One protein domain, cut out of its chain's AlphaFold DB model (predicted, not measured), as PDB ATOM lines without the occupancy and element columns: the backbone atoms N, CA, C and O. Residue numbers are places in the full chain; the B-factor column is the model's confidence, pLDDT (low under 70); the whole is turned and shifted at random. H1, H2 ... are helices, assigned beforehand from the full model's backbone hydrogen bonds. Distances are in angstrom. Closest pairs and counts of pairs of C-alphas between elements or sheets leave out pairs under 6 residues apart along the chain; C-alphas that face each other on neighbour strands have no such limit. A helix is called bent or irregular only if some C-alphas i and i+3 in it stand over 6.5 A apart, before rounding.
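What this domain is: This is residues 416 to 522 of the 748 residues of an uncharacterized protein of Paramecium tetraurelia (UniProt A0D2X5). Five helices, H1 to H5, packed mostly crosswise, make the body: H5 has H1, H2 and the last part of the longest helix, H4, packed on it, the hairpin of H2 and H3 is at one end, and H6 is an arm beyond the other end, near the first residues of H1. Residues 515 to 522 stick out free, and residues 444 to 445 pair antiparallel with residues 485 to 486 in a short pairing. The printed part has 107 residues with six named helices, H1 to H6 in chain order, and no named strand; the class is all helix. The whole is elongated, 47 by 29 by 22 A, and only just compact, close to loose, with a radius of gyration of the C-alphas of 15.4 A.

Where its parts are: H4 holds residues 465 to 479 and is 19.8 A long; it is irregular, with C-alphas 474 and 477 7.0 A apart. H5 holds residues 487 to 500, 20.3 A long. H1 holds residues 416 to 429, 20.0 A long, from C-alpha 416 at (218.962, 170.768, 171.519). H2 holds residues 433 to 440, 10.1 A long, and H3 holds residues 447 to 458, 16.7 A long. H6 holds residues 508 to 519, 17.0 A long, and its last C-alpha, 519, is at (228.566, 160.607, 165.334).

How they stand to each other: H4, with residues 474 to 479 alone, touches H5, opposite ways at a steep tilt of 59 degrees; the closest C-alphas, of Ile 475 and Val 489, are 6.0 A apart. H4, with residues 467 to 470 alone, touches H1, about perpendicular at 86 degrees, closest at the C-alphas of Val 421 and Glu 467, 6.4 A. H5 is the hub, touching three helices. It touches H1 only just about perpendicular, at 72 degrees, with the C-alphas of Ala 426 and Leu 497 closest at 5.3 A. It touches H2 at a shallow tilt of 11 degrees, opposite ways, closest at the C-alphas of Met 440 and Gly 487, 4.7 A. H2 and H3 form a helical hairpin at 36 degrees, only just a steep tilt, closest at the C-alphas of Val 436 and Ile 457, 6.9 A. H6 is close to H1 but not clearly touching, with the C-alphas of Val 416 and Leu 511 closest at 7.9 A. Every O i to N i+4 pair is within hydrogen-bond range in H1, H2, H3 and H6; in H4 it is 9 of 11 and in H5 8 of 10.

The domain as a whole: The two C-alphas farthest apart, of Lys 438 and Asp 521, are 50.2 A apart. Without residues 515 to 522 the body spans 41 by 25 by 22 A. The printed part has no cut; the link from H1 to H2 is tight and none is long. The mean pLDDT of the printed part is 90.7, and residues 502 and 519 to 522 are under 70.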
ATOM      1  N   VAL A 416     218.714 169.862 172.653       86.94
ATOM      2  CA  VAL A 416     218.962 170.768 171.519       86.94
ATOM      3  C   VAL A 416     217.774 170.717 170.567       86.94
ATOM      4  O   VAL A 416     217.163 171.741 170.271       86.94
ATOM      5  N   GLU A 417     217.361 169.514 170.183       87.50
ATOM      6  CA  GLU A 417     216.210 169.263 169.309       87.50
ATOM      7  C   GLU A 417     214.909 169.808 169.899       87.50
ATOM      8  O   GLU A 417     214.111 170.450 169.214       87.50
ATOM      9  N   LYS A 418     214.723 169.611 171.209       91.75
ATOM     10  CA  LYS A 418     213.646 170.219 171.992       91.75
ATOM     11  C   LYS A 418     213.661 171.742 171.837       91.75
ATOM     12  O   LYS A 418     212.618 172.325 171.556       91.75
ATOM     13  N   ARG A 419     214.824 172.384 172.008       90.38
ATOM     14  CA  ARG A 419     214.967 173.848 171.937       90.38
ATOM     15  C   ARG A 419     214.688 174.382 170.527       90.38
ATOM     16  O   ARG A 419     214.058 175.431 170.427       90.38
ATOM     17  N   VAL A 420     215.072 173.648 169.479       90.19
ATOM     18  CA  VAL A 420     214.791 173.967 168.063       90.19
ATOM     19  C   VAL A 420     213.294 173.922 167.764       90.19
ATOM     20  O   VAL A 420     212.734 174.923 167.327       90.19
ATOM     21  N   VAL A 421     212.608 172.813 168.074       91.94
ATOM     22  CA  VAL A 421     211.151 172.706 167.847       91.94
ATOM     23  C   VAL A 421     210.381 173.740 168.687       91.94
ATOM     24  O   VAL A 421     209.341 174.242 168.259       91.94
ATOM     25  N   GLU A 422     210.901 174.118 169.858       94.44
ATOM     26  CA  GLU A 422     210.358 175.206 170.683       94.44
ATOM     27  C   GLU A 422     210.572 176.606 170.072       94.44
ATOM     28  O   GLU A 422     209.647 177.414 170.152       94.44
ATOM     29  N   LEU A 423     211.703 176.888 169.405       91.62
ATOM     30  CA  LEU A 423     211.900 178.130 168.630       91.62
ATOM     31  C   LEU A 423     210.956 178.202 167.425       91.62
ATOM     32  O   LEU A 423     210.311 179.230 167.218       91.62
ATOM     33  N   CYS A 424     210.835 177.116 166.657       91.31
ATOM     34  CA  CYS A 424     209.929 177.057 165.507       91.31
ATOM     35  C   CYS A 424     208.473 177.288 165.938       91.31
ATOM     36  O   CYS A 424     207.783 178.119 165.354       91.31
ATOM     37  N   LEU A 425     208.020 176.643 167.022       94.31
ATOM     38  CA  LEU A 425     206.684 176.880 167.579       94.31
ATOM     39  C   LEU A 425     206.502 178.301 168.140       94.31
ATOM     40  O   LEU A 425     205.402 178.840 168.024       94.31
ATOM     41  N   ALA A 426     207.532 178.918 168.729       94.19
ATOM     42  CA  ALA A 426     207.457 180.307 169.191       94.19
ATOM     43  C   ALA A 426     207.223 181.269 168.013       94.19
ATOM     44  O   ALA A 426     206.259 182.032 168.031       94.19
ATOM     45  N   LYS A 427     208.030 181.156 166.948       92.06
ATOM     46  CA  LYS A 427     207.906 181.958 165.716       92.06
ATOM     47  C   LYS A 427     206.562 181.719 165.014       92.06
ATOM     48  O   LYS A 427     205.844 182.671 164.702       92.06
ATOM     49  N   LEU A 428     206.136 180.459 164.910       93.31
ATOM     50  CA  LEU A 428     204.847 180.082 164.330       93.31
ATOM     51  C   LEU A 428     203.662 180.743 165.062       93.31
ATOM     52  O   LEU A 428     202.783 181.310 164.417       93.31
ATOM     53  N   PHE A 429     203.643 180.718 166.400       94.38
ATOM     54  CA  PHE A 429     202.560 181.296 167.212       94.38
ATOM     55  C   PHE A 429     202.756 182.778 167.594       94.38
ATOM     56  O   PHE A 429     201.885 183.343 168.270       94.38
ATOM     57  N   GLN A 430     203.832 183.429 167.139       92.06
ATOM     58  CA  GLN A 430     204.119 184.848 167.380       92.06
ATOM     59  C   GLN A 430     202.910 185.725 167.000       92.06
ATOM     60  O   GLN A 430     202.232 185.495 165.994       92.06
ATOM     61  N   GLY A 431     202.557 186.684 167.863       92.31
ATOM     62  CA  GLY A 431     201.365 187.538 167.725       92.31
ATOM     63  C   GLY A 431     200.001 186.835 167.882       92.31
ATOM     64  O   GLY A 431     198.997 187.495 168.152       92.31
ATOM     65  N   SER A 432     199.936 185.503 167.785       95.00
ATOM     66  CA  SER A 432     198.682 184.734 167.781       95.00
ATOM     67  C   SER A 432     198.170 184.367 169.178       95.00
ATOM     68  O   SER A 432     197.008 183.978 169.326       95.00
ATOM     69  N   LEU A 433     198.995 184.503 170.224       95.19
ATOM     70  CA  LEU A 433     198.689 184.053 171.588       95.19
ATOM     71  C   LEU A 433     197.348 184.581 172.133       95.19
ATOM     72  O   LEU A 433     196.564 183.809 172.685       95.19
ATOM     73  N   ILE A 434     197.044 185.868 171.936       96.19
ATOM     74  CA  ILE A 434     195.789 186.489 172.406       96.19
ATOM     75  C   ILE A 434     194.566 185.832 171.740       96.19
ATOM     76  O   ILE A 434     193.522 185.646 172.373       96.19
ATOM     77  N   GLN A 435     194.690 185.431 170.472       96.25
ATOM     78  CA  GLN A 435     193.643 184.717 169.744       96.25
ATOM     79  C   GLN A 435     193.512 183.267 170.231       96.25
ATOM     80  O   GLN A 435     192.387 182.809 170.437       96.25
ATOM     81  N   VAL A 436     194.627 182.572 170.496       96.69
ATOM     82  CA  VAL A 436     194.609 181.227 171.105       96.69
ATOM     83  C   VAL A 436     193.941 181.262 172.481       96.69
ATOM     84  O   VAL A 436     193.054 180.454 172.747       96.69
ATOM     85  N   GLU A 437     194.284 182.222 173.342       97.19
ATOM     86  CA  GLU A 437     193.671 182.350 174.667       97.19
ATOM     87  C   GLU A 437     192.166 182.628 174.587       97.19
ATOM     88  O   GLU A 437     191.380 181.971 175.273       97.19
ATOM     89  N   LYS A 438     191.747 183.533 173.695       97.25
ATOM     90  CA  LYS A 438     190.333 183.868 173.480       97.25
ATOM     91  C   LYS A 438     189.510 182.696 172.930       97.25
ATOM     92  O   LYS A 438     188.353 182.547 173.320       97.25
ATOM     93  N   VAL A 439     190.068 181.900 172.014       96.75
ATOM     94  CA  VAL A 439     189.352 180.794 171.347       96.75
ATOM     95  C   VAL A 439     189.413 179.499 172.157       96.75
ATOM     96  O   VAL A 439     188.412 178.787 172.246       96.75
ATOM     97  N   MET A 440     190.565 179.182 172.753       97.31
ATOM     98  CA  MET A 440     190.858 177.859 173.314       97.31
ATOM     99  C   MET A 440     191.013 177.843 174.837       97.31
ATOM    100  O   MET A 440     190.681 176.831 175.448       97.31
ATOM    101  N   GLY A 441     191.432 178.941 175.476       94.75
ATOM    102  CA  GLY A 441     191.929 178.973 176.865       94.75
ATOM    103  C   GLY A 441     190.971 178.563 177.999       94.75
ATOM    104  O   GLY A 441     191.377 178.564 179.156       94.75
ATOM    105  N   LYS A 442     189.709 178.220 177.704       94.38
ATOM    106  CA  LYS A 442     188.722 177.688 178.670       94.38
ATOM    107  C   LYS A 442     188.033 176.398 178.208       94.38
ATOM    108  O   LYS A 442     187.143 175.899 178.892       94.38
ATOM    109  N   ASN A 443     188.412 175.883 177.042       96.81
ATOM    110  CA  ASN A 443     187.719 174.807 176.347       96.81
ATOM    111  C   ASN A 443     188.506 173.491 176.413       96.81
ATOM    112  O   ASN A 443     189.724 173.471 176.601       96.81
ATOM    113  N   VAL A 444     187.786 172.384 176.234       97.31
ATOM    114  CA  VAL A 444     188.336 171.026 176.167       97.31
ATOM    115  C   VAL A 444     187.998 170.441 174.799       97.31
ATOM    116  O   VAL A 444     186.856 170.535 174.351       97.31
ATOM    117  N   TYR A 445     188.992 169.856 174.137       97.38
ATOM    118  CA  TYR A 445     188.940 169.433 172.740       97.38
ATOM    119  C   TYR A 445     189.314 167.958 172.578       97.38
ATOM    120  O   TYR A 445     190.132 167.422 173.325       97.38
ATOM    121  N   LYS A 446     188.790 167.315 171.531       97.25
ATOM    122  CA  LYS A 446     189.384 166.082 170.997       97.25
ATOM    123  C   LYS A 446     190.525 166.443 170.044       97.25
ATOM    124  O   LYS A 446     190.492 167.520 169.453       97.25
ATOM    125  N   LYS A 447     191.477 165.529 169.817       95.88
ATOM    126  CA  LYS A 447     192.599 165.694 168.864       95.88
ATOM    127  C   LYS A 447     192.178 166.359 167.545       95.88
ATOM    128  O   LYS A 447     192.760 167.371 167.176       95.88
ATOM    129  N   LYS A 448     191.143 165.850 166.863       96.56
ATOM    130  CA  LYS A 448     190.677 166.415 165.579       96.56
ATOM    131  C   LYS A 448     190.210 167.872 165.713       96.56
ATOM    132  O   LYS A 448     190.679 168.726 164.970       96.56
ATOM    133  N   ASP A 449     189.362 168.164 166.700       97.19
ATOM    134  CA  ASP A 449     188.848 169.518 166.942       97.19
ATOM    135  C   ASP A 449     189.977 170.494 167.311       97.19
ATOM    136  O   ASP A 449     190.015 171.615 166.811       97.19
ATOM    137  N   PHE A 450     190.924 170.052 168.146       97.38
ATOM    138  CA  PHE A 450     192.101 170.815 168.570       97.38
ATOM    139  C   PHE A 450     192.968 171.235 167.371       97.38
ATOM    140  O   PHE A 450     193.277 172.416 167.217       97.38
ATOM    141  N   ILE A 451     193.282 170.285 166.481       96.38
ATOM    142  CA  ILE A 451     194.041 170.525 165.242       96.38
ATOM    143  C   ILE A 451     193.301 171.530 164.347       96.38
ATOM    144  O   ILE A 451     193.887 172.517 163.905       96.38
ATOM    145  N   THR A 452     191.993 171.336 164.142       96.44
ATOM    146  CA  THR A 452     191.167 172.244 163.333       96.44
ATOM    147  C   THR A 452     191.083 173.660 163.914       96.44
ATOM    148  O   THR A 452     190.996 174.614 163.143       96.44
ATOM    149  N   GLN A 453     191.117 173.845 165.240       97.19
ATOM    150  CA  GLN A 453     191.185 175.191 165.828       97.19
ATOM    151  C   GLN A 453     192.563 175.832 165.635       97.19
ATOM    152  O   GLN A 453     192.618 176.999 165.264       97.19
ATOM    153  N   ILE A 454     193.663 175.086 165.802       96.56
ATOM    154  CA  ILE A 454     195.018 175.603 165.535       96.56
ATOM    155  C   ILE A 454     195.147 176.076 164.083       96.56
ATOM    156  O   ILE A 454     195.544 177.216 163.851       96.56
ATOM    157  N   GLN A 455     194.732 175.257 163.115       95.19
ATOM    158  CA  GLN A 455     194.761 175.614 161.690       95.19
ATOM    159  C   GLN A 455     193.943 176.887 161.399       95.19
ATOM    160  O   GLN A 455     194.403 177.776 160.687       95.19
ATOM    161  N   LYS A 456     192.760 177.035 162.015       95.62
ATOM    162  CA  LYS A 456     191.929 178.250 161.903       95.62
ATOM    163  C   LYS A 456     192.533 179.487 162.569       95.62
ATOM    164  O   LYS A 456     192.173 180.602 162.195       95.62
ATOM    165  N   ILE A 457     193.396 179.314 163.569       95.56
ATOM    166  CA  ILE A 457     194.067 180.425 164.249       95.56
ATOM    167  C   ILE A 457     195.285 180.893 163.450       95.56
ATOM    168  O   ILE A 457     195.441 182.097 163.274       95.56
ATOM    169  N   LEU A 458     196.085 179.960 162.928       93.38
ATOM    170  CA  LEU A 458     197.299 180.246 162.156       93.38
ATOM    171  C   LEU A 458     197.023 180.776 160.733       93.38
ATOM    172  O   LEU A 458     197.866 181.476 160.174       93.38
ATOM    173  N   GLN A 459     195.834 180.505 160.176       86.56
ATOM    174  CA  GLN A 459     195.311 181.021 158.896       86.56
ATOM    175  C   GLN A 459     196.199 180.750 157.669       86.56
ATOM    176  O   GLN A 459     195.907 179.828 156.914       86.56
ATOM    177  N   LYS A 460     197.239 181.568 157.462       82.94
ATOM    178  CA  LYS A 460     198.242 181.440 156.392       82.94
ATOM    179  C   LYS A 460     199.432 180.564 156.802       82.94
ATOM    180  O   LYS A 460     200.005 179.895 155.951       82.94
ATOM    181  N   LYS A 461     199.812 180.542 158.088       90.38
ATOM    182  CA  LYS A 461     200.977 179.769 158.547       90.38
ATOM    183  C   LYS A 461     200.650 178.272 158.617       90.38
ATOM    184  O   LYS A 461     199.738 177.862 159.339       90.38
ATOM    185  N   GLN A 462     201.415 177.444 157.910       88.88
ATOM    186  CA  GLN A 462     201.267 175.987 157.944       88.88
ATOM    187  C   GLN A 462     202.033 175.387 159.133       88.88
ATOM    188  O   GLN A 462     203.259 175.402 159.153       88.88
ATOM    189  N   ILE A 463     201.318 174.793 160.096       92.69
ATOM    190  CA  ILE A 463     201.944 173.958 161.134       92.69
ATOM    191  C   ILE A 463     202.324 172.587 160.561       92.69
ATOM    192  O   ILE A 463     201.501 171.925 159.920       92.69
ATOM    193  N   ARG A 464     203.559 172.140 160.806       90.69
ATOM    194  CA  ARG A 464     204.073 170.844 160.340       90.69
ATOM    195  C   ARG A 464     203.662 169.722 161.293       90.69
ATOM    196  O   ARG A 464     203.435 169.951 162.482       90.69
ATOM    197  N   GLU A 465     203.588 168.484 160.800       89.94
ATOM    198  CA  GLU A 465     203.151 167.342 161.625       89.94
ATOM    199  C   GLU A 465     204.064 167.110 162.841       89.94
ATOM    200  O   GLU A 465     203.573 166.765 163.918       89.94
ATOM    201  N   LEU A 466     205.367 167.376 162.702       89.50
ATOM    202  CA  LEU A 466     206.332 167.302 163.796       89.50
ATOM    203  C   LEU A 466     206.011 168.298 164.921       89.50
ATOM    204  O   LEU A 466     205.900 167.912 166.084       89.50
ATOM    205  N   GLU A 467     205.824 169.569 164.563       93.44
ATOM    206  CA  GLU A 467     205.514 170.670 165.481       93.44
ATOM    207  C   GLU A 467     204.185 170.419 166.194       93.44
ATOM    208  O   GLU A 467     204.090 170.533 167.414       93.44
ATOM    209  N   LEU A 468     203.173 169.983 165.438       94.81
ATOM    210  CA  LEU A 468     201.866 169.597 165.958       94.81
ATOM    211  C   LEU A 468     201.950 168.386 166.902       94.81
ATOM    212  O   LEU A 468     201.293 168.359 167.942       94.81
ATOM    213  N   THR A 469     202.776 167.393 166.568       93.94
ATOM    214  CA  THR A 469     202.977 166.181 167.372       93.94
ATOM    215  C   THR A 469     203.694 166.484 168.680       93.94
ATOM    216  O   THR A 469     203.257 166.048 169.750       93.94
ATOM    217  N   TYR A 470     204.756 167.283 168.611       95.50
ATOM    218  CA  TYR A 470     205.467 167.787 169.776       95.50
ATOM    219  C   TYR A 470     204.546 168.635 170.662       95.50
ATOM    220  O   TYR A 470     204.477 168.408 171.871       95.50
ATOM    221  N   LEU A 471     203.749 169.529 170.071       96.12
ATOM    222  CA  LEU A 471     202.786 170.357 170.791       96.12
ATOM    223  C   LEU A 471     201.719 169.525 171.526       96.12
ATOM    224  O   LEU A 471     201.465 169.766 172.707       96.12
ATOM    225  N   ILE A 472     201.144 168.507 170.872       97.06
ATOM    226  CA  ILE A 472     200.190 167.578 171.508       97.06
ATOM    227  C   ILE A 472     200.861 166.819 172.669       97.06
ATOM    228  O   ILE A 472     200.245 166.658 173.726       97.06
ATOM    229  N   SER A 473     202.137 166.429 172.537       96.31
ATOM    230  CA  SER A 473     202.887 165.794 173.632       96.31
ATOM    231  C   SER A 473     203.014 166.691 174.876       96.31
ATOM    232  O   SER A 473     202.878 166.219 176.001       96.31
ATOM    233  N   LYS A 474     203.171 168.013 174.730       95.94
ATOM    234  CA  LYS A 474     203.308 168.903 175.900       95.94
ATOM    235  C   LYS A 474     202.014 169.087 176.684       95.94
ATOM    236  O   LYS A 474     202.055 169.333 177.890       95.94
ATOM    237  N   ILE A 475     200.868 168.919 176.027       96.31
ATOM    238  CA  ILE A 475     199.555 169.086 176.657       96.31
ATOM    239  C   ILE A 475     198.926 167.766 177.129       96.31
ATOM    240  O   ILE A 475     198.100 167.802 178.046       96.31
ATOM    241  N   ILE A 476     199.293 166.606 176.558       95.88
ATOM    242  CA  ILE A 476     198.593 165.329 176.811       95.88
ATOM    243  C   ILE A 476     198.650 164.892 178.282       95.88
ATOM    244  O   ILE A 476     197.618 164.518 178.841       95.88
ATOM    245  N   LEU A 477     199.809 165.016 178.941       92.19
ATOM    246  CA  LEU A 477     200.003 164.567 180.329       92.19
ATOM    247  C   LEU A 477     199.066 165.292 181.312       92.19
ATOM    248  O   LEU A 477     198.434 164.666 182.160       92.19
ATOM    249  N   GLN A 478     198.889 166.606 181.151       93.12
ATOM    250  CA  GLN A 478     197.974 167.404 181.983       93.12
ATOM    251  C   GLN A 478     196.506 167.313 181.516       93.12
ATOM    252  O   GLN A 478     195.585 167.631 182.278       93.12
ATOM    253  N   SER A 479     196.278 166.866 180.278       90.44
ATOM    254  CA  SER A 479     194.956 166.685 179.656       90.44
ATOM    255  C   SER A 479     194.335 165.306 179.896       90.44
ATOM    256  O   SER A 479     193.150 165.120 179.622       90.44
ATOM    257  N   LYS A 480     195.102 164.352 180.440       87.25
ATOM    258  CA  LYS A 480     194.777 162.926 180.640       87.25
ATOM    259  C   LYS A 480     194.586 162.104 179.363       87.25
ATOM    260  O   LYS A 480     195.148 161.016 179.312       87.25
ATOM    261  N   SER A 481     193.820 162.585 178.379       93.75
ATOM    262  CA  SER A 481     193.499 161.838 177.152       93.75
ATOM    263  C   SER A 481     193.440 162.704 175.888       93.75
ATOM    264  O   SER A 481     193.195 163.911 175.968       93.75
ATOM    265  N   LEU A 482     193.585 162.084 174.711       94.44
ATOM    266  CA  LEU A 482     193.432 162.731 173.397       94.44
ATOM    267  C   LEU A 482     192.003 163.214 173.119       94.44
ATOM    268  O   LEU A 482     191.786 164.023 172.215       94.44
ATOM    269  N   ASN A 483     191.024 162.728 173.882       94.06
ATOM    270  CA  ASN A 483     189.639 163.184 173.818       94.06
ATOM    271  C   ASN A 483     189.352 164.368 174.759       94.06
ATOM    272  O   ASN A 483     188.245 164.904 174.729       94.06
ATOM    273  N   THR A 484     190.321 164.766 175.591       95.69
ATOM    274  CA  THR A 484     190.168 165.812 176.614       95.69
ATOM    275  C   THR A 484     191.348 166.790 176.659       95.69
ATOM    276  O   THR A 484     191.727 167.253 177.736       95.69
ATOM    277  N   LEU A 485     191.915 167.130 175.496       97.06
ATOM    278  CA  LEU A 485     192.978 168.128 175.339       97.06
ATOM    279  C   LEU A 485     192.501 169.496 175.836       97.06
ATOM    280  O   LEU A 485     191.569 170.077 175.275       97.06
ATOM    281  N   LYS A 486     193.118 170.013 176.899       97.62
ATOM    282  CA  LYS A 486     192.679 171.262 177.529       97.62
ATOM    283  C   LYS A 486     193.397 172.474 176.940       97.62
ATOM    284  O   LYS A 486     194.626 172.502 176.854       97.62
ATOM    285  N   GLY A 487     192.638 173.504 176.577       97.31
ATOM    286  CA  GLY A 487     193.201 174.727 176.009       97.31
ATOM    287  C   GLY A 487     193.877 175.657 177.024       97.31
ATOM    288  O   GLY A 487     194.711 176.460 176.623       97.31
ATOM    289  N   ASP A 488     193.593 175.536 178.325       97.62
ATOM    290  CA  ASP A 488     194.294 176.284 179.383       97.62
ATOM    291  C   ASP A 488     195.766 175.844 179.512       97.62
ATOM    292  O   ASP A 488     196.667 176.682 179.559       97.62
ATOM    293  N   VAL A 489     196.018 174.531 179.466       97.50
ATOM    294  CA  VAL A 489     197.362 173.934 179.414       97.50
ATOM    295  C   VAL A 489     198.105 174.378 178.150       97.50
ATOM    296  O   VAL A 489     199.272 174.755 178.230       97.50
ATOM    297  N   PHE A 490     197.431 174.382 176.995       97.62
ATOM    298  CA  PHE A 490     198.013 174.844 175.731       97.62
ATOM    299  C   PHE A 490     198.424 176.326 175.794       97.62
ATOM    300  O   PHE A 490     199.563 176.660 175.475       97.62
ATOM    301  N   VAL A 491     197.547 177.208 176.287       97.75
ATOM    302  CA  VAL A 491     197.847 178.642 176.467       97.75
ATOM    303  C   VAL A 491     198.977 178.864 177.476       97.75
ATOM    304  O   VAL A 491     199.840 179.711 177.245       97.75
ATOM    305  N   LYS A 492     199.024 178.093 178.572       97.75
ATOM    306  CA  LYS A 492     200.148 178.132 179.524       97.75
ATOM    307  C   LYS A 492     201.469 177.782 178.836       97.75
ATOM    308  O   LYS A 492     202.452 178.479 179.055       97.75
ATOM    309  N   TYR A 493     201.479 176.741 178.007       97.50
ATOM    310  CA  TYR A 493     202.673 176.312 177.285       97.50
ATOM    311  C   TYR A 493     203.117 177.332 176.221       97.50
ATOM    312  O   TYR A 493     204.301 177.644 176.141       97.50
ATOM    313  N   LEU A 494     202.197 177.960 175.478       96.69
ATOM    314  CA  LEU A 494     202.571 179.052 174.564       96.69
ATOM    315  C   LEU A 494     203.178 180.263 175.301       96.69
ATOM    316  O   LEU A 494     204.135 180.846 174.809       96.69
ATOM    317  N   ARG A 495     202.711 180.590 176.517       95.88
ATOM    318  CA  ARG A 495     203.338 181.596 177.411       95.88
ATOM    319  C   ARG A 495     204.683 181.162 178.013       95.88
ATOM    320  O   ARG A 495     205.342 181.943 178.706       95.88
ATOM    321  N   GLU A 496     205.066 179.902 177.845       95.81
ATOM    322  CA  GLU A 496     206.413 179.416 178.146       95.81
ATOM    323  C   GLU A 496     207.304 179.569 176.901       95.81
ATOM    324  O   GLU A 496     208.428 180.040 177.048       95.81
ATOM    325  N   LEU A 497     206.773 179.331 175.692       94.56
ATOM    326  CA  LEU A 497     207.462 179.586 174.415       94.56
ATOM    327  C   LEU A 497     207.719 181.072 174.119       94.56
ATOM    328  O   LEU A 497     208.812 181.417 173.694       94.56
ATOM    329  N   GLU A 498     206.762 181.961 174.394       92.75
ATOM    330  CA  GLU A 498     206.870 183.421 174.178       92.75
ATOM    331  C   GLU A 498     208.080 184.052 174.906       92.75
ATOM    332  O   GLU A 498     208.602 185.090 174.512       92.75
ATOM    333  N   LYS A 499     208.584 183.404 175.962       91.62
ATOM    334  CA  LYS A 499     209.793 183.844 176.681       91.62
ATOM    335  C   LYS A 499     211.076 183.465 175.943       91.62
ATOM    336  O   LYS A 499     212.041 184.225 175.986       91.62
ATOM    337  N   LEU A 500     211.064 182.319 175.262       86.81
ATOM    338  CA  LEU A 500     212.202 181.720 174.558       86.81
ATOM    339  C   LEU A 500     212.609 182.484 173.287       86.81
ATOM    340  O   LEU A 500     213.675 182.203 172.744       86.81
ATOM    341  N   GLU A 501     211.782 183.434 172.840       72.94
ATOM    342  CA  GLU A 501     212.047 184.384 171.745       72.94
ATOM    343  C   GLU A 501     213.155 185.404 172.089       72.94
ATOM    344  O   GLU A 501     213.736 186.009 171.197       72.94
ATOM    345  N   ASN A 502     213.474 185.581 173.379       69.81
ATOM    346  CA  ASN A 502     214.472 186.549 173.865       69.81
ATOM    347  C   ASN A 502     215.861 185.927 174.120       69.81
ATOM    348  O   ASN A 502     216.751 186.605 174.633       69.81
ATOM    349  N   GLU A 503     216.036 184.636 173.832       74.88
ATOM    350  CA  GLU A 503     217.331 183.947 173.883       74.88
ATOM    351  C   GLU A 503     217.947 183.895 172.473       74.88
ATOM    352  O   GLU A 503     217.245 184.083 171.481       74.88
ATOM    353  N   GLU A 504     219.254 183.648 172.369       75.12
ATOM    354  CA  GLU A 504     219.943 183.615 171.074       75.12
ATOM    355  C   GLU A 504     219.390 182.506 170.158       75.12
ATOM    356  O   GLU A 504     219.199 181.360 170.574       75.12
ATOM    357  N   ASP A 505     219.129 182.864 168.899       79.69
ATOM    358  CA  ASP A 505     218.632 181.947 167.872       79.69
ATOM    359  C   ASP A 505     219.681 180.862 167.575       79.69
ATOM    360  O   ASP A 505     220.797 181.175 167.152       79.69
ATOM    361  N   ILE A 506     219.308 179.588 167.755       81.94
ATOM    362  CA  ILE A 506     220.132 178.442 167.336       81.94
ATOM    363  C   ILE A 506     220.299 178.509 165.821       81.94
ATOM    364  O   ILE A 506     219.302 178.544 165.094       81.94
ATOM    365  N   ARG A 507     221.542 178.497 165.337       81.75
ATOM    366  CA  ARG A 507     221.836 178.537 163.903       81.75
ATOM    367  C   ARG A 507     221.961 177.129 163.323       81.75
ATOM    368  O   ARG A 507     222.177 176.152 164.045       81.75
ATOM    369  N   ALA A 508     221.859 177.022 162.001       77.56
ATOM    370  CA  ALA A 508     222.047 175.751 161.303       77.56
ATOM    371  C   ALA A 508     223.469 175.195 161.524       77.56
ATOM    372  O   ALA A 508     223.645 173.990 161.684       77.56
ATOM    373  N   GLU A 509     224.470 176.071 161.627       79.12
ATOM    374  CA  GLU A 509     225.868 175.726 161.888       79.12
ATOM    375  C   GLU A 509     226.101 175.173 163.306       79.12
ATOM    376  O   GLU A 509     226.996 174.346 163.502       79.12
ATOM    377  N   ASP A 510     225.300 175.588 164.293       80.69
ATOM    378  CA  ASP A 510     225.381 175.084 165.670       80.69
ATOM    379  C   ASP A 510     224.786 173.669 165.762       80.69
ATOM    380  O   ASP A 510     225.360 172.774 166.386       80.69
ATOM    381  N   LEU A 511     223.665 173.440 165.066       82.31
ATOM    382  CA  LEU A 511     223.062 172.116 164.873       82.31
ATOM    383  C   LEU A 511     223.978 171.164 164.101       82.31
ATOM    384  O   LEU A 511     224.099 169.998 164.475       82.31
ATOM    385  N   GLN A 512     224.633 171.655 163.048       80.25
ATOM    386  CA  GLN A 512     225.606 170.890 162.272       80.25
ATOM    387  C   GLN A 512     226.731 170.380 163.183       80.25
ATOM    388  O   GLN A 512     226.947 169.174 163.280       80.25
ATOM    389  N   GLN A 513     227.366 171.278 163.945       83.19
ATOM    390  CA  GLN A 513     228.410 170.922 164.914       83.19
ATOM    391  C   GLN A 513     227.907 169.965 166.007       83.19
ATOM    392  O   GLN A 513     228.632 169.050 166.405       83.19
ATOM    393  N   TYR A 514     226.667 170.136 166.481       86.31
ATOM    394  CA  TYR A 514     226.058 169.234 167.459       86.31
ATOM    395  C   TYR A 514     225.971 167.797 166.929       86.31
ATOM    396  O   TYR A 514     226.479 166.872 167.571       86.31
ATOM    397  N   TYR A 515     225.402 167.599 165.740       82.19
ATOM    398  CA  TYR A 515     225.269 166.272 165.142       82.19
ATOM    399  C   TYR A 515     226.612 165.664 164.717       82.19
ATOM    400  O   TYR A 515     226.842 164.479 164.976       82.19
ATOM    401  N   ASP A 516     227.540 166.464 164.190       80.69
ATOM    402  CA  ASP A 516     228.894 166.010 163.849       80.69
ATOM    403  C   ASP A 516     229.669 165.538 165.099       80.69
ATOM    404  O   ASP A 516     230.473 164.603 165.028       80.69
ATOM    405  N   SER A 517     229.383 166.108 166.279       83.56
ATOM    406  CA  SER A 517     229.932 165.626 167.558       83.56
ATOM    407  C   SER A 517     229.301 164.309 168.046       83.56
ATOM    408  O   SER A 517     229.975 163.492 168.670       83.56
ATOM    409  N   LEU A 518     228.021 164.058 167.739       79.81
ATOM    410  CA  LEU A 518     227.284 162.865 168.183       79.81
ATOM    411  C   LEU A 518     227.657 161.582 167.422       79.81
ATOM    412  O   LEU A 518     227.347 160.481 167.905       79.81
ATOM    413  N   GLY A 519     228.263 161.715 166.239       69.88
ATOM    414  CA  GLY A 519     228.566 160.607 165.334       69.88
ATOM    415  C   GLY A 519     229.827 159.803 165.672       69.88
ATOM    416  O   GLY A 519     229.840 158.597 165.431       69.88
ATOM    417  N   GLN A 520     230.856 160.442 166.245       67.12
ATOM    418  CA  GLN A 520     232.266 160.031 166.087       67.12
ATOM    419  C   GLN A 520     232.599 158.569 166.462       67.12
ATOM    420  O   GLN A 520     233.446 157.970 165.807       67.12
ATOM    421  N   ASP A 521     231.892 157.966 167.425       58.00
ATOM    422  CA  ASP A 521     232.139 156.598 167.924       58.00
ATOM    423  C   ASP A 521     231.128 155.524 167.439       58.00
ATOM    424  O   ASP A 521     231.007 154.465 168.062       58.00
ATOM    425  N   LYS A 522     230.309 155.775 166.401       67.44
ATOM    426  CA  LYS A 522     229.129 154.927 166.080       67.44
ATOM    427  C   LYS A 522     229.074 154.432 164.628       67.44
ATOM    428  O   LYS A 522     229.619 155.039 163.719       67.44
TER     429      LYS A 522